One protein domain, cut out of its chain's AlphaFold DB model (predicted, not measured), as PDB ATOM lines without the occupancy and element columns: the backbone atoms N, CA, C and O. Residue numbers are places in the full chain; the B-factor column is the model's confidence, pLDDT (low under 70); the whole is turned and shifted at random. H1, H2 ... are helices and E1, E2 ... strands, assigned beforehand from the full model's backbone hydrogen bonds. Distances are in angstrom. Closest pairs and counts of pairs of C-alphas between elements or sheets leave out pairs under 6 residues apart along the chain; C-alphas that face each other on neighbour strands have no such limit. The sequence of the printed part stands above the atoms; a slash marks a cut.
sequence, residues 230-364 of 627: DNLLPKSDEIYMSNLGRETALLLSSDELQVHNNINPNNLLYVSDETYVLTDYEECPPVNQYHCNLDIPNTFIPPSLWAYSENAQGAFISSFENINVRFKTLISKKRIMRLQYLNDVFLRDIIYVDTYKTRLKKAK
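Overview. This is residues 230 to 364 of the 627 residues of an uncharacterized protein of Candidatus Marinamargulisbacteria bacterium SCGC AAA071-K20 (UniProt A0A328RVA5). H1 runs through the middle, with the small hairpin of strands E1 and E2 on one side of it and H4 on the other. H5 folds back from the end of H4, while H6 leads away to H7, which with the short H2 makes one end of the longest axis; residues 230 to 236 make the other. The printed part has 135 residues, with seven named helices and two named strands in the order H1, E1, E2, H2, H3, H4, H5, H6, H7, and its class is mostly helix. The sheet has the order E1 - E2 and is antiparallel. The whole is compact, with a radius of gyration of the C-alphas of 14.9 A, and spans 52 by 35 by 26 A.

Along the chain. H1, residues 237 to 251, begins at C-alpha 237 (-50.582, 48.085, 7.457) and is 21.0 A long. E1 is residues 268 to 272, 11.7 A, and E2 is residues 275 to 278, 10.4 A. H2 is residues 287 to 290 and H3 residues 303 to 307. H4, residues 310 to 323, is 21.0 A long and begins at C-alpha 310 (-56.120, 41.043, 13.283). H5 is residues 325 to 334, 14.1 A, and H6 is residues 339 to 350, 15.4 A. H7, residues 352 to 361, is 14.4 A long and ends at C-alpha 361 (-38.851, 11.735, -7.817).

Arrangement. H4 is the hub, touching three helices. It touches H1, closest at the C-alphas of Gly 245 and Phe 316, 4.3 A apart, the same way at a shallow tilt of 34 degrees, only just short of steep. With residues 317 to 322 alone H4 touches H5, closest at the C-alphas of Glu 321 and Lys 328, 4.1 A apart; they form a helical hairpin, opposite ways at a steep tilt of 40 degrees. H4 and H6 only just touch, with 3 pairs of C-alphas within 8 A, the closest those of Gln 313 and Leu 339, 6.4 A apart. H6 touches H3 with residues 339 to 340 alone, closest at the C-alphas of Trp 306 and Leu 339, 6.6 A apart. The closest C-alphas of H1 and E2 are those of Asn 243 and Tyr 276, 5.9 A apart. E1 and E2 are an antiparallel hairpin, with N 269 and O 277 within hydrogen-bond range at 2.8 A, and N 277 and O 269 at 2.9 A. H7 touches H2, closest at the C-alphas of Asn 288 and Thr 355, 5.5 A apart, and is apart from H1, H4 and H5, among others. In H1, H5, H6 and H7 every O i to N i+4 pair is within hydrogen-bond range; H4 has 6 of 10, H3 has 0 of 1 but 2 of 2 O i to N i+3 pairs, and H2 is too short for an O i to N i+4 pair.

Size, cuts and confidence. The two C-alphas farthest apart, those of Asn 231 and Lys 361, are 52.3 A apart. The printed part has no cut. The links from H1 to E1, 16 residues, and from H2 to H3, 12 residues, are long. The mean pLDDT of the printed part is 77.9, and 21 residues are under 70: 288 to 300, 302 to 304, 307, 337 and 362 to 364.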
ATOM      1  N   ASP A 230     -43.833  61.061   0.944       93.31
ATOM      2  CA  ASP A 230     -44.830  60.898   2.004       93.31
ATOM      3  C   ASP A 230     -46.232  61.303   1.521       93.31
ATOM      4  O   ASP A 230     -47.217  60.645   1.849       93.31
ATOM      5  N   ASN A 231     -46.321  62.325   0.663       92.62
ATOM      6  CA  ASN A 231     -47.573  62.727   0.018       92.62
ATOM      7  C   ASN A 231     -48.037  61.750  -1.074       92.62
ATOM      8  O   ASN A 231     -49.225  61.708  -1.386       92.62
ATOM      9  N   LEU A 232     -47.115  61.003  -1.691       91.31
ATOM     10  CA  LEU A 232     -47.418  60.068  -2.778       91.31
ATOM     11  C   LEU A 232     -47.778  58.670  -2.266       91.31
ATOM     12  O   LEU A 232     -48.596  57.989  -2.876       91.31
ATOM     13  N   LEU A 233     -47.121  58.210  -1.201       91.25
ATOM     14  CA  LEU A 233     -47.202  56.831  -0.733       91.25
ATOM     15  C   LEU A 233     -48.125  56.726   0.483       91.25
ATOM     16  O   LEU A 233     -47.664  56.947   1.606       91.25
ATOM     17  N   PRO A 234     -49.394  56.311   0.324       84.50
ATOM     18  CA  PRO A 234     -50.235  56.044   1.479       84.50
ATOM     19  C   PRO A 234     -49.641  54.895   2.301       84.50
ATOM     20  O   PRO A 234     -49.406  53.790   1.799       84.50
ATOM     21  N   LYS A 235     -49.393  55.169   3.583       81.75
ATOM     22  CA  LYS A 235     -48.877  54.194   4.546       81.75
ATOM     23  C   LYS A 235     -50.012  53.665   5.405       81.75
ATOM     24  O   LYS A 235     -50.556  54.375   6.247       81.75
ATOM     25  N   SER A 236     -50.354  52.398   5.212       87.00
ATOM     26  CA  SER A 236     -51.136  51.644   6.189       87.00
ATOM     27  C   SER A 236     -50.770  50.165   6.153       87.00
ATOM     28  O   SER A 236     -50.500  49.602   5.083       87.00
ATOM     29  N   ASP A 237     -50.788  49.529   7.324       85.62
ATOM     30  CA  ASP A 237     -50.582  48.085   7.457       85.62
ATOM     31  C   ASP A 237     -51.594  47.299   6.611       85.62
ATOM     32  O   ASP A 237     -51.267  46.253   6.059       85.62
ATOM     33  N   GLU A 238     -52.821  47.807   6.465       88.81
ATOM     34  CA  GLU A 238     -53.872  47.168   5.671       88.81
ATOM     35  C   GLU A 238     -53.555  47.185   4.171       88.81
ATOM     36  O   GLU A 238     -53.698  46.151   3.517       88.81
ATOM     37  N   ILE A 239     -53.056  48.304   3.623       89.69
ATOM     38  CA  ILE A 239     -52.636  48.395   2.214       89.69
ATOM     39  C   ILE A 239     -51.446  47.465   1.956       89.69
ATOM     40  O   ILE A 239     -51.444  46.731   0.960       89.69
ATOM     41  N   TYR A 240     -50.461  47.454   2.859       89.88
ATOM     42  CA  TYR A 240     -49.310  46.550   2.785       89.88
ATOM     43  C   TYR A 240     -49.752  45.085   2.771       89.88
ATOM     44  O   TYR A 240     -49.424  44.334   1.849       89.88
ATOM     45  N   MET A 241     -50.550  44.686   3.761       90.38
ATOM     46  CA  MET A 241     -50.989  43.305   3.931       90.38
ATOM     47  C   MET A 241     -51.938  42.855   2.818       90.38
ATOM     48  O   MET A 241     -51.828  41.719   2.355       90.38
ATOM     49  N   SER A 242     -52.817  43.738   2.337       91.75
ATOM     50  CA  SER A 242     -53.694  43.477   1.191       91.75
ATOM     51  C   SER A 242     -52.887  43.196  -0.079       91.75
ATOM     52  O   SER A 242     -53.081  42.157  -0.722       91.75
ATOM     53  N   ASN A 243     -51.928  44.067  -0.415       91.50
ATOM     54  CA  ASN A 243     -51.079  43.880  -1.592       91.50
ATOM     55  C   ASN A 243     -50.222  42.631  -1.483       91.50
ATOM     56  O   ASN A 243     -50.106  41.874  -2.443       91.50
ATOM     57  N   LEU A 244     -49.680  42.369  -0.300       89.81
ATOM     58  CA  LEU A 244     -48.872  41.190  -0.085       89.81
ATOM     59  C   LEU A 244     -49.678  39.888  -0.206       89.81
ATOM     60  O   LEU A 244     -49.214  38.925  -0.823       89.81
ATOM     61  N   GLY A 245     -50.896  39.864   0.343       89.19
ATOM     62  CA  GLY A 245     -51.818  38.741   0.195       89.19
ATOM     63  C   GLY A 245     -52.183  38.503  -1.269       89.19
ATOM     64  O   GLY A 245     -52.147  37.367  -1.737       89.19
ATOM     65  N   ARG A 246     -52.435  39.580  -2.023       89.25
ATOM     66  CA  ARG A 246     -52.715  39.546  -3.467       89.25
ATOM     67  C   ARG A 246     -51.542  38.964  -4.259       89.25
ATOM     68  O   ARG A 246     -51.733  38.038  -5.041       89.25
ATOM     69  N   GLU A 247     -50.331  39.466  -4.035       88.44
ATOM     70  CA  GLU A 247     -49.124  39.006  -4.732       88.44
ATOM     71  C   GLU A 247     -48.796  37.540  -4.406       88.44
ATOM     72  O   GLU A 247     -48.480  36.758  -5.302       88.44
ATOM     73  N   THR A 248     -48.961  37.133  -3.143       86.38
ATOM     74  CA  THR A 248     -48.764  35.741  -2.713       86.38
ATOM     75  C   THR A 248     -49.808  34.814  -3.340       86.38
ATOM     76  O   THR A 248     -49.473  33.730  -3.815       86.38
ATOM     77  N   ALA A 249     -51.076  35.234  -3.395       84.69
ATOM     78  CA  ALA A 249     -52.142  34.472  -4.039       84.69
ATOM     79  C   ALA A 249     -51.867  34.232  -5.531       84.69
ATOM     80  O   ALA A 249     -52.127  33.137  -6.026       84.69
ATOM     81  N   LEU A 250     -51.310  35.220  -6.234       85.62
ATOM     82  CA  LEU A 250     -50.956  35.092  -7.651       85.62
ATOM     83  C   LEU A 250     -49.813  34.106  -7.876       85.62
ATOM     84  O   LEU A 250     -49.917  33.254  -8.755       85.62
ATOM     85  N   LEU A 251     -48.759  34.167  -7.057       85.50
ATOM     86  CA  LEU A 251     -47.656  33.198  -7.117       85.50
ATOM     87  C   LEU A 251     -48.119  31.769  -6.790       85.50
ATOM     88  O   LEU A 251     -47.610  30.802  -7.342       85.50
ATOM     89  N   LEU A 252     -49.127  31.621  -5.930       80.94
ATOM     90  CA  LEU A 252     -49.747  30.329  -5.618       80.94
ATOM     91  C   LEU A 252     -50.867  29.928  -6.590       80.94
ATOM     92  O   LEU A 252     -51.504  28.893  -6.384       80.94
ATOM     93  N   SER A 253     -51.126  30.736  -7.618       77.88
ATOM     94  CA  SER A 253     -52.080  30.435  -8.692       77.88
ATOM     95  C   SER A 253     -51.402  30.184 -10.038       77.88
ATOM     96  O   SER A 253     -52.099  29.861 -10.993       77.88
ATOM     97  N   SER A 254     -50.077  30.330 -10.137       78.06
ATOM     98  CA  SER A 254     -49.337  30.048 -11.367       78.06
ATOM     99  C   SER A 254     -49.292  28.558 -11.701       78.06
ATOM    100  O   SER A 254     -49.358  27.705 -10.813       78.06
ATOM    101  N   ASP A 255     -49.145  28.258 -12.998       77.00
ATOM    102  CA  ASP A 255     -49.035  26.886 -13.522       77.00
ATOM    103  C   ASP A 255     -47.932  26.100 -12.806       77.00
ATOM    104  O   ASP A 255     -48.124  24.965 -12.365       77.00
ATOM    105  N   GLU A 256     -46.778  26.747 -12.640       81.12
ATOM    106  CA  GLU A 256     -45.758  26.324 -11.699       81.12
ATOM    107  C   GLU A 256     -45.825  27.230 -10.476       81.12
ATOM    108  O   GLU A 256     -45.437  28.395 -10.522       81.12
ATOM    109  N   LEU A 257     -46.357  26.687  -9.385       80.25
ATOM    110  CA  LEU A 257     -46.547  27.401  -8.129       80.25
ATOM    111  C   LEU A 257     -45.218  27.949  -7.605       80.25
ATOM    112  O   LEU A 257     -44.252  27.192  -7.482       80.25
ATOM    113  N   GLN A 258     -45.195  29.217  -7.207       82.50
ATOM    114  CA  GLN A 258     -44.018  29.905  -6.673       82.50
ATOM    115  C   GLN A 258     -44.264  30.454  -5.267       82.50
ATOM    116  O   GLN A 258     -45.401  30.656  -4.840       82.50
ATOM    117  N   VAL A 259     -43.175  30.722  -4.547       80.56
ATOM    118  CA  VAL A 259     -43.204  31.462  -3.279       80.56
ATOM    119  C   VAL A 259     -42.042  32.428  -3.249       80.56
ATOM    120  O   VAL A 259     -40.937  32.087  -3.658       80.56
ATOM    121  N   HIS A 260     -42.298  33.621  -2.728       82.81
ATOM    122  CA  HIS A 260     -41.303  34.668  -2.609       82.81
ATOM    123  C   HIS A 260     -40.650  34.633  -1.222       82.81
ATOM    124  O   HIS A 260     -41.284  34.975  -0.225       82.81
ATOM    125  N   ASN A 261     -39.374  34.259  -1.147       74.81
ATOM    126  CA  ASN A 261     -38.661  34.109   0.129       74.81
ATOM    127  C   ASN A 261     -38.153  35.434   0.714       74.81
ATOM    128  O   ASN A 261     -37.750  35.481   1.872       74.81
ATOM    129  N   ASN A 262     -38.203  36.520  -0.061       76.94
ATOM    130  CA  ASN A 262     -37.711  37.839   0.340       76.94
ATOM    131  C   ASN A 262     -38.830  38.891   0.410       76.94
ATOM    132  O   ASN A 262     -38.772  39.944  -0.224       76.94
ATOM    133  N   ILE A 263     -39.914  38.566   1.113       78.75
ATOM    134  CA  ILE A 263     -41.056  39.467   1.309       78.75
ATOM    135  C   ILE A 263     -40.734  40.479   2.414       78.75
ATOM    136  O   ILE A 263     -40.543  40.104   3.571       78.75
ATOM    137  N   ASN A 264     -40.719  41.765   2.070       82.62
ATOM    138  CA  ASN A 264     -40.585  42.877   3.011       82.62
ATOM    139  C   ASN A 264     -41.097  44.187   2.369       82.62
ATOM    140  O   ASN A 264     -41.222  44.248   1.141       82.62
ATOM    141  N   PRO A 265     -41.365  45.238   3.165       87.31
ATOM    142  CA  PRO A 265     -41.754  46.566   2.682       87.31
ATOM    143  C   PRO A 265     -40.845  47.160   1.593       87.31
ATOM    144  O   PRO A 265     -41.328  47.806   0.663       87.31
ATOM    145  N   ASN A 266     -39.535  46.916   1.663       87.62
ATOM    146  CA  ASN A 266     -38.593  47.408   0.661       87.62
ATOM    147  C   ASN A 266     -38.746  46.677  -0.689       87.62
ATOM    148  O   ASN A 266     -38.401  47.230  -1.724       87.62
ATOM    149  N   ASN A 267     -39.320  45.476  -0.742       89.62
ATOM    150  CA  ASN A 267     -39.511  44.722  -1.987       89.62
ATOM    151  C   ASN A 267     -40.915  44.878  -2.601       89.62
ATOM    152  O   ASN A 267     -41.299  44.099  -3.472       89.62
ATOM    153  N   LEU A 268     -41.668  45.900  -2.188       92.00
ATOM    154  CA  LEU A 268     -42.945  46.280  -2.788       92.00
ATOM    155  C   LEU A 268     -42.816  47.609  -3.533       92.00
ATOM    156  O   LEU A 268     -42.628  48.657  -2.915       92.00
ATOM    157  N   LEU A 269     -42.943  47.564  -4.859       94.44
ATOM    158  CA  LEU A 269     -42.908  48.735  -5.731       94.44
ATOM    159  C   LEU A 269     -44.289  49.370  -5.848       94.44
ATOM    160  O   LEU A 269     -45.274  48.684  -6.118       94.44
ATOM    161  N   TYR A 270     -44.336  50.686  -5.687       94.75
ATOM    162  CA  TYR A 270     -45.544  51.489  -5.811       94.75
ATOM    163  C   TYR A 270     -46.124  51.430  -7.226       94.75
ATOM    164  O   TYR A 270     -45.394  51.503  -8.214       94.75
ATOM    165  N   VAL A 271     -47.445  51.333  -7.331       91.81
ATOM    166  CA  VAL A 271     -48.171  51.400  -8.606       91.81
ATOM    167  C   VAL A 271     -49.261  52.463  -8.551       91.81
ATOM    168  O   VAL A 271     -49.390  53.244  -9.490       91.81
ATOM    169  N   SER A 272     -50.037  52.476  -7.472       90.25
ATOM    170  CA  SER A 272     -51.080  53.460  -7.178       90.25
ATOM    171  C   SER A 272     -51.387  53.434  -5.681       90.25
ATOM    172  O   SER A 272     -50.903  52.543  -4.984       90.25
ATOM    173  N   ASP A 273     -52.237  54.341  -5.201       88.50
ATOM    174  CA  ASP A 273     -52.577  54.489  -3.777       88.50
ATOM    175  C   ASP A 273     -52.899  53.153  -3.074       88.50
ATOM    176  O   ASP A 273     -52.456  52.888  -1.962       88.50
ATOM    177  N   GLU A 274     -53.606  52.250  -3.750       87.25
ATOM    178  CA  GLU A 274     -53.979  50.946  -3.187       87.25
ATOM    179  C   GLU A 274     -53.163  49.768  -3.731       87.25
ATOM    180  O   GLU A 274     -53.402  48.628  -3.337       87.25
ATOM    181  N   THR A 275     -52.221  49.996  -4.651       89.75
ATOM    182  CA  THR A 275     -51.546  48.915  -5.381       89.75
ATOM    183  C   THR A 275     -50.029  49.008  -5.290       89.75
ATOM    184  O   THR A 275     -49.413  50.000  -5.678       89.75
ATOM    185  N   TYR A 276     -49.429  47.898  -4.870       93.19
ATOM    186  CA  TYR A 276     -47.995  47.646  -4.846       93.19
ATOM    187  C   TYR A 276     -47.700  46.252  -5.398       93.19
ATOM    188  O   TYR A 276     -48.461  45.318  -5.147       93.19
ATOM    189  N   VAL A 277     -46.587  46.090  -6.109       92.44
ATOM    190  CA  VAL A 277     -46.188  44.815  -6.733       92.44
ATOM    191  C   VAL A 277     -44.854  44.328  -6.186       92.44
ATOM    192  O   VAL A 277     -43.992  45.143  -5.855       92.44
ATOM    193  N   LEU A 278     -44.671  43.010  -6.088       91.44
ATOM    194  CA  LEU A 278     -43.405  42.443  -5.626       91.44
ATOM    195  C   LEU A 278     -42.277  42.671  -6.644       91.44
ATOM    196  O   LEU A 278     -42.504  42.767  -7.850       91.44
ATOM    197  N   THR A 279     -41.051  42.747  -6.133       92.06
ATOM    198  CA  THR A 279     -39.801  42.773  -6.899       92.06
ATOM    199  C   THR A 279     -38.757  41.878  -6.229       92.06
ATOM    200  O   THR A 279     -38.956  41.437  -5.103       92.06
ATOM    201  N   ASP A 280     -37.621  41.677  -6.900       87.81
ATOM    202  CA  ASP A 280     -36.492  40.839  -6.451       87.81
ATOM    203  C   ASP A 280     -36.805  39.336  -6.461       87.81
ATOM    204  O   ASP A 280     -36.735  38.631  -5.455       87.81
ATOM    205  N   TYR A 281     -37.091  38.849  -7.670       89.69
ATOM    206  CA  TYR A 281     -37.498  37.477  -7.963       89.69
ATOM    207  C   TYR A 281     -36.350  36.456  -7.960       89.69
ATOM    208  O   TYR A 281     -36.622  35.264  -8.076       89.69
ATOM    209  N   GLU A 282     -35.091  36.873  -7.778       86.12
ATOM    210  CA  GLU A 282     -33.941  35.991  -7.493       86.12
ATOM    211  C   GLU A 282     -34.290  34.930  -6.425       86.12
ATOM    212  O   GLU A 282     -33.915  33.767  -6.539       86.12
ATOM    213  N   GLU A 283     -35.084  35.311  -5.418       79.38
ATOM    214  CA  GLU A 283     -35.475  34.466  -4.284       79.38
ATOM    215  C   GLU A 283     -36.943  33.997  -4.363       79.38
ATOM    216  O   GLU A 283     -37.596  33.803  -3.335       79.38
ATOM    217  N   CYS A 284     -37.481  33.810  -5.575       85.00
ATOM    218  CA  CYS A 284     -38.869  33.389  -5.809       85.00
ATOM    219  C   CYS A 284     -38.997  32.010  -6.503       85.00
ATOM    220  O   CYS A 284     -39.643  31.901  -7.554       85.00
ATOM    221  N   PRO A 285     -38.383  30.943  -5.956       79.88
ATOM    222  CA  PRO A 285     -38.316  29.652  -6.626       79.88
ATOM    223  C   PRO A 285     -39.681  28.943  -6.682       79.88
ATOM    224  O   PRO A 285     -40.581  29.216  -5.875       79.88
ATOM    225  N   PRO A 286     -39.829  27.937  -7.561       79.19
ATOM    226  CA  PRO A 286     -40.960  27.023  -7.517       79.19
ATOM    227  C   PRO A 286     -41.117  26.325  -6.156       79.19
ATOM    228  O   PRO A 286     -40.154  25.817  -5.570       79.19
ATOM    229  N   VAL A 287     -42.363  26.189  -5.692       73.19
ATOM    230  CA  VAL A 287     -42.760  25.506  -4.441       73.19
ATOM    231  C   VAL A 287     -42.109  24.129  -4.322       73.19
ATOM    232  O   VAL A 287     -41.668  23.717  -3.246       73.19
ATOM    233  N   ASN A 288     -42.024  23.417  -5.445       62.03
ATOM    234  CA  ASN A 288     -41.548  22.042  -5.510       62.03
ATOM    235  C   ASN A 288     -40.044  21.888  -5.188       62.03
ATOM    236  O   ASN A 288     -39.609  20.789  -4.821       62.03
ATOM    237  N   GLN A 289     -39.267  22.974  -5.271       57.41
ATOM    238  CA  GLN A 289     -37.832  22.969  -5.005       57.41
ATOM    239  C   GLN A 289     -37.551  23.110  -3.497       57.41
ATOM    240  O   GLN A 289     -36.805  22.301  -2.936       57.41
ATOM    241  N   TYR A 290     -38.241  24.014  -2.786       51.81
ATOM    242  CA  TYR A 290     -37.851  24.394  -1.414       51.81
ATOM    243  C   TYR A 290     -38.975  24.447  -0.365       51.81
ATOM    244  O   TYR A 290     -38.679  24.355   0.823       51.81
ATOM    245  N   HIS A 291     -40.260  24.503  -0.729       45.88
ATOM    246  CA  HIS A 291     -41.313  24.701   0.279       45.88
ATOM    247  C   HIS A 291     -41.735  23.412   0.984       45.88
ATOM    248  O   HIS A 291     -41.688  22.328   0.400       45.88
ATOM    249  N   CYS A 292     -42.057  23.561   2.278       47.84
ATOM    250  CA  CYS A 292     -41.994  22.585   3.384       47.84
ATOM    251  C   CYS A 292     -40.593  22.035   3.716       47.84
ATOM    252  O   CYS A 292     -40.480  21.010   4.388       47.84
ATOM    253  N   ASN A 293     -39.520  22.712   3.298       42.66
ATOM    254  CA  ASN A 293     -38.252  22.573   4.000       42.66
ATOM    255  C   ASN A 293     -38.403  23.301   5.327       42.66
ATOM    256  O   ASN A 293     -38.460  24.519   5.351       42.66
ATOM    257  N   LEU A 294     -38.478  22.525   6.394       46.16
ATOM    258  CA  LEU A 294     -37.755  22.771   7.623       46.16
ATOM    259  C   LEU A 294     -37.826  24.191   8.240       46.16
ATOM    260  O   LEU A 294     -38.454  24.339   9.281       46.16
ATOM    261  N   ASP A 295     -37.226  25.216   7.663       44.25
ATOM    262  CA  ASP A 295     -37.304  26.588   8.152       44.25
ATOM    263  C   ASP A 295     -38.739  27.089   8.376       44.25
ATOM    264  O   ASP A 295     -39.570  27.138   7.472       44.25
ATOM    265  N   ILE A 296     -39.004  27.545   9.601       43.25
ATOM    266  CA  ILE A 296     -40.163  28.376   9.943       43.25
ATOM    267  C   ILE A 296     -40.271  29.609   9.008       43.25
ATOM    268  O   ILE A 296     -41.394  29.947   8.640       43.25
ATOM    269  N   PRO A 297     -39.162  30.225   8.535       44.06
ATOM    270  CA  PRO A 297     -39.176  31.210   7.443       44.06
ATOM    271  C   PRO A 297     -39.730  30.723   6.090       44.06
ATOM    272  O   PRO A 297     -40.236  31.540   5.329       44.06
ATOM    273  N   ASN A 298     -39.690  29.417   5.799       48.25
ATOM    274  CA  ASN A 298     -40.119  28.819   4.524       48.25
ATOM    275  C   ASN A 298     -41.587  28.353   4.542       48.25
ATOM    276  O   ASN A 298     -41.997  27.472   3.772       48.25
ATOM    277  N   THR A 299     -42.412  28.910   5.427       60.28
ATOM    278  CA  THR A 299     -43.867  28.844   5.261       60.28
ATOM    279  C   THR A 299     -44.278  29.658   4.032       60.28
ATOM    280  O   THR A 299     -43.602  30.605   3.649       60.28
ATOM    281  N   PHE A 300     -45.405  29.311   3.404       69.12
ATOM    282  CA  PHE A 300     -45.936  30.080   2.264       69.12
ATOM    283  C   PHE A 300     -46.189  31.547   2.620       69.12
ATOM    284  O   PHE A 300     -46.181  32.420   1.761       69.12
ATOM    285  N   ILE A 301     -46.449  31.786   3.905       70.75
ATOM    286  CA  ILE A 301     -46.670  33.095   4.499       70.75
ATOM    287  C   ILE A 301     -45.618  33.263   5.597       70.75
ATOM    288  O   ILE A 301     -45.691  32.513   6.579       70.75
ATOM    289  N   PRO A 302     -44.669  34.205   5.474       67.38
ATOM    290  CA  PRO A 302     -43.644  34.431   6.483       67.38
ATOM    291  C   PRO A 302     -44.239  34.665   7.884       67.38
ATOM    292  O   PRO A 302     -45.186  35.444   8.029       67.38
ATOM    293  N   PRO A 303     -43.692  34.053   8.948       61.62
ATOM    294  CA  PRO A 303     -44.211  34.204  10.310       61.62
ATOM    295  C   PRO A 303     -44.109  35.623  10.869       61.62
ATOM    296  O   PRO A 303     -44.867  35.980  11.768       61.62
ATOM    297  N   SER A 304     -43.203  36.450  10.333       65.50
ATOM    298  CA  SER A 304     -43.103  37.879  10.662       65.50
ATOM    299  C   SER A 304     -44.424  38.620  10.423       65.50
ATOM    300  O   SER A 304     -44.747  39.562  11.141       65.50
ATOM    301  N   LEU A 305     -45.240  38.145   9.479       71.31
ATOM    302  CA  LEU A 305     -46.543  38.722   9.164       71.31
ATOM    303  C   LEU A 305     -47.612  38.409  10.224       71.31
ATOM    304  O   LEU A 305     -48.639  39.078  10.284       71.31
ATOM    305  N   TRP A 306     -47.386  37.425  11.102       72.44
ATOM    306  CA  TRP A 306     -48.318  37.097  12.191       72.44
ATOM    307  C   TRP A 306     -48.300  38.136  13.318       72.44
ATOM    308  O   TRP A 306     -49.175  38.119  14.181       72.44
ATOM    309  N   ALA A 307     -47.299  39.021  13.319       68.00
ATOM    310  CA  ALA A 307     -47.130  40.080  14.305       68.00
ATOM    311  C   ALA A 307     -48.016  41.315  14.046       68.00
ATOM    312  O   ALA A 307     -48.063  42.204  14.903       68.00
ATOM    313  N   TYR A 308     -48.681  41.380  12.886       76.00
ATOM    314  CA  TYR A 308     -49.608  42.450  12.511       76.00
ATOM    315  C   TYR A 308     -50.983  42.269  13.170       76.00
ATOM    316  O   TYR A 308     -51.340  41.167  13.599       76.00
ATOM    317  N   SER A 309     -51.758  43.357  13.255       78.44
ATOM    318  CA  SER A 309     -53.098  43.366  13.862       78.44
ATOM    319  C   SER A 309     -54.060  42.384  13.177       78.44
ATOM    320  O   SER A 309     -53.872  42.026  12.014       78.44
ATOM    321  N   GLU A 310     -55.119  41.949  13.875       81.19
ATOM    322  CA  GLU A 310     -56.120  41.043  13.283       81.19
ATOM    323  C   GLU A 310     -56.791  41.662  12.042       81.19
ATOM    324  O   GLU A 310     -57.015  40.948  11.067       81.19
ATOM    325  N   ASN A 311     -57.007  42.984  12.018       82.75
ATOM    326  CA  ASN A 311     -57.526  43.698  10.843       82.75
ATOM    327  C   ASN A 311     -56.566  43.610   9.648       82.75
ATOM    328  O   ASN A 311     -56.973  43.226   8.552       82.75
ATOM    329  N   ALA A 312     -55.278  43.884   9.866       84.44
ATOM    330  CA  ALA A 312     -54.264  43.813   8.816       84.44
ATOM    331  C   ALA A 312     -54.066  42.368   8.311       84.44
ATOM    332  O   ALA A 312     -53.950  42.127   7.111       84.44
ATOM    333  N   GLN A 313     -54.117  41.372   9.203       86.19
ATOM    334  CA  GLN A 313     -54.153  39.961   8.801       86.19
ATOM    335  C   GLN A 313     -55.417  39.620   7.993       86.19
ATOM    336  O   GLN A 313     -55.339  38.856   7.030       86.19
ATOM    337  N   GLY A 314     -56.566  40.196   8.357       87.56
ATOM    338  CA  GLY A 314     -57.821  40.081   7.616       87.56
ATOM    339  C   GLY A 314     -57.709  40.620   6.191       87.56
ATOM    340  O   GLY A 314     -58.125  39.936   5.257       87.56
ATOM    341  N   ALA A 315     -57.064  41.777   6.009       89.50
ATOM    342  CA  ALA A 315     -56.798  42.356   4.691       89.50
ATOM    343  C   ALA A 315     -56.012  41.384   3.795       89.50
ATOM    344  O   ALA A 315     -56.441  41.094   2.680       89.50
ATOM    345  N   PHE A 316     -54.940  40.773   4.314       90.44
ATOM    346  CA  PHE A 316     -54.181  39.750   3.584       90.44
ATOM    347  C   PHE A 316     -55.047  38.555   3.172       90.44
ATOM    348  O   PHE A 316     -54.989  38.123   2.023       90.44
ATOM    349  N   ILE A 317     -55.846  38.005   4.096       88.38
ATOM    350  CA  ILE A 317     -56.708  36.841   3.822       88.38
ATOM    351  C   ILE A 317     -57.759  37.191   2.760       88.38
ATOM    352  O   ILE A 317     -57.986  36.397   1.848       88.38
ATOM    353  N   SER A 318     -58.357  38.382   2.844       87.50
ATOM    354  CA  SER A 318     -59.391  38.845   1.912       87.50
ATOM    355  C   SER A 318     -58.888  38.927   0.467       87.50
ATOM    356  O   SER A 318     -59.613  38.575  -0.464       87.50
ATOM    357  N   SER A 319     -57.611  39.267   0.263       86.19
ATOM    358  CA  SER A 319     -57.013  39.338  -1.072       86.19
ATOM    359  C   SER A 319     -57.032  38.001  -1.813       86.19
ATOM    360  O   SER A 319     -57.163  37.982  -3.036       86.19
ATOM    361  N   PHE A 320     -56.969  36.868  -1.106       82.12
ATOM    362  CA  PHE A 320     -57.047  35.545  -1.734       82.12
ATOM    363  C   PHE A 320     -58.434  35.242  -2.303       82.12
ATOM    364  O   PHE A 320     -58.540  34.542  -3.312       82.12
ATOM    365  N   GLU A 321     -59.498  35.765  -1.689       78.56
ATOM    366  CA  GLU A 321     -60.870  35.560  -2.166       78.56
ATOM    367  C   GLU A 321     -61.116  36.220  -3.529       78.56
ATOM    368  O   GLU A 321     -61.959  35.752  -4.296       78.56
ATOM    369  N   ASN A 322     -60.343  37.265  -3.837       77.00
ATOM    370  CA  ASN A 322     -60.472  38.067  -5.049       77.00
ATOM    371  C   ASN A 322     -59.651  37.532  -6.233       77.00
ATOM    372  O   ASN A 322     -59.907  37.927  -7.368       77.00
ATOM    373  N   ILE A 323     -58.683  36.640  -5.991       78.62
ATOM    374  CA  ILE A 323     -57.786  36.127  -7.038       78.62
ATOM    375  C   ILE A 323     -58.312  34.842  -7.684       78.62
ATOM    376  O   ILE A 323     -58.345  34.751  -8.906       78.62
ATOM    377  N   ASN A 324     -58.748  33.845  -6.903       74.81
ATOM    378  CA  ASN A 324     -59.142  32.545  -7.459       74.81
ATOM    379  C   ASN A 324     -60.370  31.942  -6.750       74.81
ATOM    380  O   ASN A 324     -60.428  31.870  -5.519       74.81
ATOM    381  N   VAL A 325     -61.333  31.422  -7.529       78.69
ATOM    382  CA  VAL A 325     -62.560  30.761  -7.027       78.69
ATOM    383  C   VAL A 325     -62.243  29.615  -6.060       78.69
ATOM    384  O   VAL A 325     -62.957  29.414  -5.069       78.69
ATOM    385  N   ARG A 326     -61.153  28.877  -6.306       77.88
ATOM    386  CA  ARG A 326     -60.653  27.826  -5.415       77.88
ATOM    387  C   ARG A 326     -60.320  28.391  -4.038       77.88
ATOM    388  O   ARG A 326     -60.772  27.828  -3.042       77.88
ATOM    389  N   PHE A 327     -59.574  29.494  -3.968       79.75
ATOM    390  CA  PHE A 327     -59.211  30.120  -2.696       79.75
ATOM    391  C   PHE A 327     -60.431  30.679  -1.979       79.75
ATOM    392  O   PHE A 327     -60.626  30.359  -0.809       79.75
ATOM    393  N   LYS A 328     -61.309  31.399  -2.687       80.56
ATOM    394  CA  LYS A 328     -62.582  31.886  -2.133       80.56
ATOM    395  C   LYS A 328     -63.390  30.762  -1.487       80.56
ATOM    396  O   LYS A 328     -63.874  30.879  -0.361       80.56
ATOM    397  N   THR A 329     -63.506  29.629  -2.176       78.44
ATOM    398  CA  THR A 329     -64.224  28.453  -1.667       78.44
ATOM    399  C   THR A 329     -63.538  27.847  -0.442       78.44
ATOM    400  O   THR A 329     -64.213  27.429   0.498       78.44
ATOM    401  N   LEU A 330     -62.204  27.779  -0.435       77.38
ATOM    402  CA  LEU A 330     -61.439  27.234   0.689       77.38
ATOM    403  C   LEU A 330     -61.534  28.129   1.929       77.38
ATOM    404  O   LEU A 330     -61.826  27.624   3.014       77.38
ATOM    405  N   ILE A 331     -61.345  29.437   1.768       79.75
ATOM    406  CA  ILE A 331     -61.370  30.419   2.857       79.75
ATOM    407  C   ILE A 331     -62.762  30.482   3.488       79.75
ATOM    408  O   ILE A 331     -62.889  30.282   4.700       79.75
ATOM    409  N   SER A 332     -63.810  30.629   2.671       77.00
ATOM    410  CA  SER A 332     -65.200  30.691   3.147       77.00
ATOM    411  C   SER A 332     -65.638  29.419   3.882       77.00
ATOM    412  O   SER A 332     -66.202  29.498   4.975       77.00
ATOM    413  N   LYS A 333     -65.332  28.224   3.348       76.00
ATOM    414  CA  LYS A 333     -65.694  26.944   3.991       76.00
ATOM    415  C   LYS A 333     -64.963  26.709   5.308       76.00
ATOM    416  O   LYS A 333     -65.519  26.086   6.211       76.00
ATOM    417  N   LYS A 334     -63.706  27.141   5.405       74.25
ATOM    418  CA  LYS A 334     -62.851  26.891   6.575       74.25
ATOM    419  C   LYS A 334     -62.918  28.008   7.617       74.25
ATOM    420  O   LYS A 334     -62.380  27.807   8.702       74.25
ATOM    421  N   ARG A 335     -63.581  29.137   7.313       73.50
ATOM    422  CA  ARG A 335     -63.685  30.328   8.177       73.50
ATOM    423  C   ARG A 335     -62.312  30.757   8.700       73.50
ATOM    424  O   ARG A 335     -62.075  30.831   9.904       73.50
ATOM    425  N   ILE A 336     -61.372  30.949   7.779       72.44
ATOM    426  CA  ILE A 336     -59.990  31.292   8.117       72.44
ATOM    427  C   ILE A 336     -59.955  32.725   8.649       72.44
ATOM    428  O   ILE A 336     -60.211  33.661   7.906       72.44
ATOM    429  N   MET A 337     -59.612  32.884   9.928       67.50
ATOM    430  CA  MET A 337     -59.512  34.199  10.582       67.50
ATOM    431  C   MET A 337     -58.066  34.619  10.887       67.50
ATOM    432  O   MET A 337     -57.842  35.720  11.370       67.50
ATOM    433  N   ARG A 338     -57.074  33.739  10.665       74.19
ATOM    434  CA  ARG A 338     -55.651  34.010  10.951       74.19
ATOM    435  C   ARG A 338     -54.736  33.412   9.891       74.19
ATOM    436  O   ARG A 338     -54.991  32.306   9.410       74.19
ATOM    437  N   LEU A 339     -53.625  34.096   9.615       74.31
ATOM    438  CA  LEU A 339     -52.641  33.701   8.597       74.31
ATOM    439  C   LEU A 339     -52.052  32.307   8.816       74.31
ATOM    440  O   LEU A 339     -51.854  31.558   7.862       74.31
ATOM    441  N   GLN A 340     -51.838  31.917  10.075       71.38
ATOM    442  CA  GLN A 340     -51.339  30.582  10.412       71.38
ATOM    443  C   GLN A 340     -52.240  29.469   9.849       71.38
ATOM    444  O   GLN A 340     -51.747  28.469   9.332       71.38
ATOM    445  N   TYR A 341     -53.564  29.643   9.904       75.75
ATOM    446  CA  TYR A 341     -54.503  28.647   9.384       75.75
ATOM    447  C   TYR A 341     -54.522  28.605   7.855       75.75
ATOM    448  O   TYR A 341     -54.762  27.543   7.285       75.75
ATOM    449  N   LEU A 342     -54.246  29.734   7.197       76.50
ATOM    450  CA  LEU A 342     -54.155  29.809   5.743       76.50
ATOM    451  C   LEU A 342     -52.966  28.985   5.221       76.50
ATOM    452  O   LEU A 342     -53.131  28.192   4.296       76.50
ATOM    453  N   ASN A 343     -51.811  29.069   5.890       74.38
ATOM    454  CA  ASN A 343     -50.647  28.230   5.585       74.38
ATOM    455  C   ASN A 343     -50.966  26.727   5.709       74.38
ATOM    456  O   ASN A 343     -50.633  25.941   4.818       74.38
ATOM    457  N   ASP A 344     -51.679  26.327   6.768       72.44
ATOM    458  CA  ASP A 344     -52.118  24.938   6.914       72.44
ATOM    459  C   ASP A 344     -53.099  24.519   5.803       72.44
ATOM    460  O   ASP A 344     -53.149  23.349   5.436       72.44
ATOM    461  N   VAL A 345     -53.934  25.422   5.285       76.50
ATOM    462  CA  VAL A 345     -54.850  25.105   4.175       76.50
ATOM    463  C   VAL A 345     -54.080  24.913   2.870       76.50
ATOM    464  O   VAL A 345     -54.360  23.953   2.152       76.50
ATOM    465  N   PHE A 346     -53.050  25.719   2.592       75.31
ATOM    466  CA  PHE A 346     -52.194  25.519   1.415       75.31
ATOM    467  C   PHE A 346     -51.527  24.148   1.401       75.31
ATOM    468  O   PHE A 346     -51.629  23.414   0.412       75.31
ATOM    469  N   LEU A 347     -50.937  23.767   2.534       70.00
ATOM    470  CA  LEU A 347     -50.294  22.469   2.718       70.00
ATOM    471  C   LEU A 347     -51.255  21.289   2.567       70.00
ATOM    472  O   LEU A 347     -50.818  20.211   2.181       70.00
ATOM    473  N   ARG A 348     -52.539  21.463   2.896       70.44
ATOM    474  CA  ARG A 348     -53.516  20.365   2.964       70.44
ATOM    475  C   ARG A 348     -54.380  20.213   1.729       70.44
ATOM    476  O   ARG A 348     -54.692  19.091   1.349       70.44
ATOM    477  N   ASP A 349     -54.780  21.328   1.139       72.75
ATOM    478  CA  ASP A 349     -55.849  21.364   0.146       72.75
ATOM    479  C   ASP A 349     -55.359  21.869  -1.219       72.75
ATOM    480  O   ASP A 349     -56.083  21.738  -2.216       72.75
ATOM    481  N   ILE A 350     -54.138  22.424  -1.293       72.44
ATOM    482  CA  ILE A 350     -53.643  23.086  -2.508       72.44
ATOM    483  C   ILE A 350     -52.523  22.319  -3.199       72.44
ATOM    484  O   ILE A 350     -52.717  21.886  -4.333       72.44
ATOM    485  N   ILE A 351     -51.405  22.103  -2.507       71.62
ATOM    486  CA  ILE A 351     -50.127  21.729  -3.145       71.62
ATOM    487  C   ILE A 351     -49.650  20.299  -2.830       71.62
ATOM    488  O   ILE A 351     -48.628  19.849  -3.341       71.62
ATOM    489  N   TYR A 352     -50.385  19.568  -1.992       75.06
ATOM    490  CA  TYR A 352     -49.938  18.341  -1.320       75.06
ATOM    491  C   TYR A 352     -49.565  17.168  -2.246       75.06
ATOM    492  O   TYR A 352     -48.505  16.572  -2.050       75.06
ATOM    493  N   VAL A 353     -50.390  16.822  -3.249       74.75
ATOM    494  CA  VAL A 353     -50.118  15.661  -4.130       74.75
ATOM    495  C   VAL A 353     -48.906  15.908  -5.017       74.75
ATOM    496  O   VAL A 353     -47.984  15.090  -5.039       74.75
ATOM    497  N   ASP A 354     -48.890  17.033  -5.729       73.75
ATOM    498  CA  ASP A 354     -47.834  17.339  -6.695       73.75
ATOM    499  C   ASP A 354     -46.496  17.582  -5.998       73.75
ATOM    500  O   ASP A 354     -45.449  17.116  -6.458       73.75
ATOM    501  N   THR A 355     -46.532  18.203  -4.816       75.06
ATOM    502  CA  THR A 355     -45.354  18.367  -3.959       75.06
ATOM    503  C   THR A 355     -44.800  17.016  -3.512       75.06
ATOM    504  O   THR A 355     -43.600  16.775  -3.664       75.06
ATOM    505  N   TYR A 356     -45.644  16.093  -3.033       78.06
ATOM    506  CA  TYR A 356     -45.198  14.751  -2.643       78.06
ATOM    507  C   TYR A 356     -44.580  13.982  -3.815       78.06
ATOM    508  O   TYR A 356     -43.465  13.472  -3.697       78.06
ATOM    509  N   LYS A 357     -45.245  13.953  -4.977       77.50
ATOM    510  CA  LYS A 357     -44.730  13.274  -6.177       77.50
ATOM    511  C   LYS A 357     -43.398  13.846  -6.642       77.50
ATOM    512  O   LYS A 357     -42.490  13.094  -6.997       77.50
ATOM    513  N   THR A 358     -43.267  15.169  -6.632       74.75
ATOM    514  CA  THR A 358     -42.031  15.831  -7.054       74.75
ATOM    515  C   THR A 358     -40.885  15.493  -6.111       74.75
ATOM    516  O   THR A 358     -39.810  15.109  -6.569       74.75
ATOM    517  N   ARG A 359     -41.128  15.533  -4.796       74.75
ATOM    518  CA  ARG A 359     -40.150  15.157  -3.761       74.75
ATOM    519  C   ARG A 359     -39.779  13.678  -3.786       74.75
ATOM    520  O   ARG A 359     -38.660  13.322  -3.447       74.75
ATOM    521  N   LEU A 360     -40.702  12.810  -4.178       74.81
ATOM    522  CA  LEU A 360     -40.423  11.386  -4.303       74.81
ATOM    523  C   LEU A 360     -39.504  11.093  -5.502       74.81
ATOM    524  O   LEU A 360     -38.633  10.225  -5.424       74.81
ATOM    525  N   LYS A 361     -39.680  11.836  -6.604       73.75
ATOM    526  CA  LYS A 361     -38.851  11.735  -7.817       73.75
ATOM    527  C   LYS A 361     -37.476  12.384  -7.643       73.75
ATOM    528  O   LYS A 361     -36.474  11.797  -8.042       73.75
ATOM    529  N   LYS A 362     -37.429  13.583  -7.059       67.06
ATOM    530  CA  LYS A 362     -36.200  14.339  -6.800       67.06
ATOM    531  C   LYS A 362     -35.701  13.985  -5.399       67.06
ATOM    532  O   LYS A 362     -36.250  14.483  -4.422       67.06
ATOM    533  N   ALA A 363     -34.674  13.137  -5.284       58.44
ATOM    534  CA  ALA A 363     -34.012  12.921  -3.995       58.44
ATOM    535  C   ALA A 363     -33.573  14.288  -3.447       58.44
ATOM    536  O   ALA A 363     -32.749  14.965  -4.065       58.44
ATOM    537  N   LYS A 364     -34.166  14.733  -2.336       62.62
ATOM    538  CA  LYS A 364     -33.806  16.028  -1.763       62.62
ATOM    539  C   LYS A 364     -32.477  15.898  -1.035       62.62
ATOM    540  O   LYS A 364     -32.295  15.015  -0.198       62.62
TER     541      LYS A 364